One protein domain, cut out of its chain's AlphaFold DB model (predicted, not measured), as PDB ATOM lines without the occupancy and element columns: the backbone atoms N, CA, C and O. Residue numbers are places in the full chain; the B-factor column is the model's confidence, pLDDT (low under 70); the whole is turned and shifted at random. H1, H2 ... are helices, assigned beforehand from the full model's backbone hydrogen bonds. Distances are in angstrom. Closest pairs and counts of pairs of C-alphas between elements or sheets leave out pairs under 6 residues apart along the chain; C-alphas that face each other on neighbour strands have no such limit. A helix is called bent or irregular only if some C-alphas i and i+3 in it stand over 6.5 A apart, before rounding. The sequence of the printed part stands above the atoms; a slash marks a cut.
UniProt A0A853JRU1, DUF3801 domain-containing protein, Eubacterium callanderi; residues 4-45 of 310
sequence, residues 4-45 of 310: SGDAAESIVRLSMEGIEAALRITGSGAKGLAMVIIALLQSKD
ATOM      1  N   SER A   4      25.830  67.926  34.763       66.25
ATOM      2  CA  SER A   4      25.009  66.773  35.166       66.25
ATOM      3  C   SER A   4      24.512  65.930  33.987       66.25
ATOM      4  O   SER A   4      24.368  64.719  34.131       66.25
ATOM      5  N   GLY A   5      24.272  66.550  32.825       75.50
ATOM      6  CA  GLY A   5      23.861  65.850  31.602       75.50
ATOM      7  C   GLY A   5      25.006  65.060  30.970       75.50
ATOM      8  O   GLY A   5      24.840  63.885  30.666       75.50
ATOM      9  N   ASP A   6      26.187  65.675  30.886       77.81
ATOM     10  CA  ASP A   6      27.397  65.068  30.315       77.81
ATOM     11  C   ASP A   6      27.929  63.906  31.177       77.81
ATOM     12  O   ASP A   6      28.319  62.858  30.666       77.81
ATOM     13  N   ALA A   7      27.843  64.020  32.510       75.94
ATOM     14  CA  ALA A   7      28.185  62.917  33.410       75.94
ATOM     15  C   ALA A   7      27.218  61.728  33.269       75.94
ATOM     16  O   ALA A   7      27.651  60.575  33.272       75.94
ATOM     17  N   ALA A   8      25.915  61.988  33.126       75.81
ATOM     18  CA  ALA A   8      24.927  60.934  32.918       75.81
ATOM     19  C   ALA A   8      25.124  60.236  31.561       75.81
ATOM     20  O   ALA A   8      25.103  59.006  31.495       75.81
ATOM     21  N   GLU A   9      25.383  60.999  30.501       75.75
ATOM     22  CA  GLU A   9      25.661  60.471  29.162       75.75
ATOM     23  C   GLU A   9      26.979  59.680  29.124       75.75
ATOM     24  O   GLU A   9      27.034  58.592  28.548       75.75
ATOM     25  N   SER A  10      28.000  60.145  29.848       75.19
ATOM     26  CA  SER A  10      29.277  59.443  30.026       75.19
ATOM     27  C   SER A  10      29.109  58.106  30.744       75.19
ATOM     28  O   SER A  10      29.671  57.098  30.314       75.19
ATOM     29  N   ILE A  11      28.301  58.057  31.810       77.31
ATOM     30  CA  ILE A  11      27.999  56.804  32.517       77.31
ATOM     31  C   ILE A  11      27.265  55.840  31.585       77.31
ATOM     32  O   ILE A  11      27.619  54.664  31.532       77.31
ATOM     33  N   VAL A  12      26.267  56.311  30.831       82.19
ATOM     34  CA  VAL A  12      25.491  55.469  29.906       82.19
ATOM     35  C   VAL A  12      26.365  54.929  28.772       82.19
ATOM     36  O   VAL A  12      26.318  53.730  28.488       82.19
ATOM     37  N   ARG A  13      27.205  55.774  28.168       82.81
ATOM     38  CA  ARG A  13      28.129  55.380  27.099       82.81
ATOM     39  C   ARG A  13      29.157  54.365  27.585       82.81
ATOM     40  O   ARG A  13      29.294  53.304  26.983       82.81
ATOM     41  N   LEU A  14      29.783  54.635  28.730       81.75
ATOM     42  CA  LEU A  14      30.719  53.712  29.368       81.75
ATOM     43  C   LEU A  14      30.041  52.384  29.743       81.75
ATOM     44  O   LEU A  14      30.655  51.325  29.641       81.75
ATOM     45  N   SER A  15      28.766  52.417  30.142       77.31
ATOM     46  CA  SER A  15      27.988  51.209  30.450       77.31
ATOM     47  C   SER A  15      27.736  50.362  29.200       77.31
ATOM     48  O   SER A  15      27.937  49.150  29.238       77.31
ATOM     49  N   MET A  16      27.315  50.983  28.094       79.62
ATOM     50  CA  MET A  16      27.075  50.292  26.819       79.62
ATOM     51  C   MET A  16      28.367  49.706  26.241       79.62
ATOM     52  O   MET A  16      28.400  48.520  25.906       79.62
ATOM     53  N   GLU A  17      29.441  50.497  26.194       77.00
ATOM     54  CA  GLU A  17      30.750  50.051  25.700       77.00
ATOM     55  C   GLU A  17      31.364  48.978  26.628       77.00
ATOM     56  O   GLU A  17      31.951  47.996  26.165       77.00
ATOM     57  N   GLY A  18      31.153  49.090  27.944       76.81
ATOM     58  CA  GLY A  18      31.604  48.113  28.939       76.81
ATOM     59  C   GLY A  18      30.891  46.758  28.851       76.81
ATOM     60  O   GLY A  18      31.531  45.717  29.027       76.81
ATOM     61  N   ILE A  19      29.589  46.742  28.538       74.50
ATOM     62  CA  ILE A  19      28.824  45.498  28.325       74.50
ATOM     63  C   ILE A  19      29.311  44.781  27.061       74.50
ATOM     64  O   ILE A  19      29.450  43.556  27.064       74.50
ATOM     65  N   GLU A  20      29.624  45.521  25.998       73.88
ATOM     66  CA  GLU A  20      30.140  44.936  24.760       73.88
ATOM     67  C   GLU A  20      31.552  44.355  24.947       73.88
ATOM     68  O   GLU A  20      31.828  43.232  24.512       73.88
ATOM     69  N   ALA A  21      32.429  45.061  25.668       70.38
ATOM     70  CA  ALA A  21      33.754  44.557  26.020       70.38
ATOM     71  C   ALA A  21      33.673  43.286  26.881       70.38
ATOM     72  O   ALA A  21      34.398  42.326  26.624       70.38
ATOM     73  N   ALA A  22      32.751  43.228  27.847       68.00
ATOM     74  CA  ALA A  22      32.517  42.031  28.653       68.00
ATOM     75  C   ALA A  22      32.028  40.840  27.811       68.00
ATOM     76  O   ALA A  22      32.466  39.712  28.041       68.00
ATOM     77  N   LEU A  23      31.172  41.080  26.810       73.06
ATOM     78  CA  LEU A  23      30.681  40.039  25.902       73.06
ATOM     79  C   LEU A  23      31.784  39.509  24.968       73.06
ATOM     80  O   LEU A  23      31.776  38.336  24.597       73.06
ATOM     81  N   ARG A  24      32.758  40.360  24.613       72.25
ATOM     82  CA  ARG A  24      33.927  39.995  23.793       72.25
ATOM     83  C   ARG A  24      35.024  39.268  24.578       72.25
ATOM     84  O   ARG A  24      35.858  38.600  23.964       72.25
ATOM     85  N   ILE A  25      35.017  39.332  25.914       77.06
ATOM     86  CA  ILE A  25      35.908  38.536  26.769       77.06
ATOM     87  C   ILE A  25      35.430  37.078  26.740       77.06
ATOM     88  O   ILE A  25      34.644  36.616  27.563       77.06
ATOM     89  N   THR A  26      35.920  36.331  25.757       74.69
ATOM     90  CA  THR A  26      35.662  34.897  25.606       74.69
ATOM     91  C   THR A  26      36.907  34.082  25.988       74.69
ATOM     92  O   THR A  26      38.037  34.576  25.984       74.69
ATOM     93  N   GLY A  27      36.721  32.816  26.369       76.19
ATOM     94  CA  GLY A  27      37.826  31.863  26.534       76.19
ATOM     95  C   GLY A  27      38.757  32.104  27.738       76.19
ATOM     96  O   GLY A  27      38.317  32.135  28.889       76.19
ATOM     97  N   SER A  28      40.072  32.171  27.489       74.31
ATOM     98  CA  SER A  28      41.132  32.194  28.517       74.31
ATOM     99  C   SER A  28      41.228  33.519  29.284       74.31
ATOM    100  O   SER A  28      41.530  33.497  30.478       74.31
ATOM    101  N   GLY A  29      40.898  34.650  28.650       76.81
ATOM    102  CA  GLY A  29      40.841  35.963  29.310       76.81
ATOM    103  C   GLY A  29      39.744  36.040  30.378       76.81
ATOM    104  O   GLY A  29      39.959  36.591  31.459       76.81
ATOM    105  N   ALA A  30      38.605  35.379  30.134       82.81
ATOM    106  CA  ALA A  30      37.512  35.277  31.101       82.81
ATOM    107  C   ALA A  30      37.923  34.503  32.364       82.81
ATOM    108  O   ALA A  30      37.500  34.855  33.462       82.81
ATOM    109  N   LYS A  31      38.782  33.477  32.242       84.69
ATOM    110  CA  LYS A  31      39.291  32.720  33.402       84.69
ATOM    111  C   LYS A  31      40.143  33.586  34.326       84.69
ATOM    112  O   LYS A  31      39.977  33.500  35.538       84.69
ATOM    113  N   GLY A  32      41.026  34.420  33.773       85.38
ATOM    114  CA  GLY A  32      41.854  35.333  34.566       85.38
ATOM    115  C   GLY A  32      41.003  36.354  35.320       85.38
ATOM    116  O   GLY A  32      41.133  36.503  36.534       85.38
ATOM    117  N   LEU A  33      40.054  36.979  34.623       84.62
ATOM    118  CA  LEU A  33      39.151  37.966  35.214       84.62
ATOM    119  C   LEU A  33      38.198  37.336  36.247       84.62
ATOM    120  O   LEU A  33      37.975  37.914  37.310       84.62
ATOM    121  N   ALA A  34      37.716  36.113  36.007       84.69
ATOM    122  CA  ALA A  34      36.941  35.352  36.986       84.69
ATOM    123  C   ALA A  34      37.753  35.047  38.255       84.69
ATOM    124  O   ALA A  34      37.223  35.193  39.353       84.69
ATOM    125  N   MET A  35      39.033  34.678  38.133       86.62
ATOM    126  CA  MET A  35      39.903  34.452  39.295       86.62
ATOM    127  C   MET A  35      40.107  35.727  40.112       86.62
ATOM    128  O   MET A  35      40.043  35.678  41.339       86.62
ATOM    129  N   VAL A  36      40.275  36.875  39.452       88.69
ATOM    130  CA  VAL A  36      40.365  38.176  40.130       88.69
ATOM    131  C   VAL A  36      39.057  38.510  40.852       88.69
ATOM    132  O   VAL A  36      39.084  38.869  42.027       88.69
ATOM    133  N   ILE A  37      37.902  38.331  40.201       84.81
ATOM    134  CA  ILE A  37      36.589  38.553  40.828       84.81
ATOM    135  C   ILE A  37      36.395  37.624  42.035       84.81
ATOM    136  O   ILE A  37      35.968  38.079  43.096       84.81
ATOM    137  N   ILE A  38      36.755  36.343  41.913       85.56
ATOM    138  CA  ILE A  38      36.697  35.367  43.011       85.56
ATOM    139  C   ILE A  38      37.617  35.793  44.162       85.56
ATOM    140  O   ILE A  38      37.188  35.766  45.316       85.56
ATOM    141  N   ALA A  39      38.843  36.236  43.874       85.75
ATOM    142  CA  ALA A  39      39.778  36.721  44.887       85.75
ATOM    143  C   ALA A  39      39.240  37.967  45.615       85.75
ATOM    144  O   ALA A  39      39.342  38.066  46.839       85.75
ATOM    145  N   LEU A  40      38.605  38.889  44.885       83.75
ATOM    146  CA  LEU A  40      37.958  40.074  45.454       83.75
ATOM    147  C   LEU A  40      36.723  39.731  46.302       83.75
ATOM    148  O   LEU A  40      36.473  40.382  47.314       83.75
ATOM    149  N   LEU A  41      35.943  38.715  45.924       78.06
ATOM    150  CA  LEU A  41      34.811  38.224  46.720       78.06
ATOM    151  C   LEU A  41      35.290  37.563  48.017       78.06
ATOM    152  O   LEU A  41      34.787  37.881  49.095       78.06
ATOM    153  N   GLN A  42      36.314  36.714  47.928       75.94
ATOM    154  CA  GLN A  42      36.907  36.045  49.089       75.94
ATOM    155  C   GLN A  42      37.571  37.033  50.058       75.94
ATOM    156  O   GLN A  42      37.491  36.855  51.277       75.94
ATOM    157  N   SER A  43      38.185  38.105  49.548       67.75
ATOM    158  CA  SER A  43      38.729  39.167  50.400       67.75
ATOM    159  C   SER A  43      37.616  39.992  51.059       67.75
ATOM    160  O   SER A  43      37.725  40.320  52.243       67.75
ATOM    161  N   LYS A  44      36.498  40.237  50.359       62.97
ATOM    162  CA  LYS A  44      35.312  40.927  50.904       62.97
ATOM    163  C   LYS A  44      34.551  40.134  51.961       62.97
ATOM    164  O   LYS A  44      34.026  40.747  52.891       62.97
ATOM    165  N   ASP A  45      34.503  38.808  51.885       58.06
ATOM    166  CA  ASP A  45      33.833  37.993  52.912       58.06
ATOM    167  C   ASP A  45      34.492  38.141  54.297       58.06
ATOM    168  O   ASP A  45      33.812  38.069  55.325       58.06
TER     169      ASP A  45
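This is residues 4 to 45 of the 310 residues of the protein "DUF3801 domain-containing protein" of Eubacterium callanderi (UniProt A0A853JRU1). Two long helices, H1 and H2, form an open V, with the last residues of H1 and the first residues of H2 at its corner and a tight link, residues 25 to 27, between them. The two arms spread away from this corner with an empty space between them, and residues 4 to 21 of H1 and 34 to 45 of H2 stick out free. The printed part has 42 residues with two named helices, H1 then H2, and no named strand, and its class is all helix. The whole is extended, with a radius of gyration of the C-alphas of 14.2 A, and flat, with spans of 37 by 27 by 8 A.

H1 is residues 4 to 24, 30.4 A from first to last C-alpha, from C-alpha 4 at (25.009, 66.773, 35.166) to C-alpha 24 at (33.927, 39.995, 23.793). Along it y falls from 66.773 to 39.995. H2 is residues 28 to 45, 26.1 A long in the same measure, from C-alpha 28 at (41.132, 32.194, 28.517) to C-alpha 45 at (33.833, 37.993, 52.912). Along it z rises from 28.517 to 52.912.

H1 and H2 are apart, with no C-alpha of the one within 8 A of the other. The link from H1 to H2 has 3 residues and is tight. In both H1 and H2 every O i to N i+4 pair is within hydrogen-bond range. Neither helix is bent or irregular.

The two C-alphas farthest apart are those of Ser 4 and Ser 28, 38.7 A. The first and last printed C-alphas, those of Ser 4 and Asp 45, are 34.9 A apart. The printed part has no cut and no long link. The mean pLDDT of the printed part is 77.3, and residues 4, 22 and 43 to 45 are under 70.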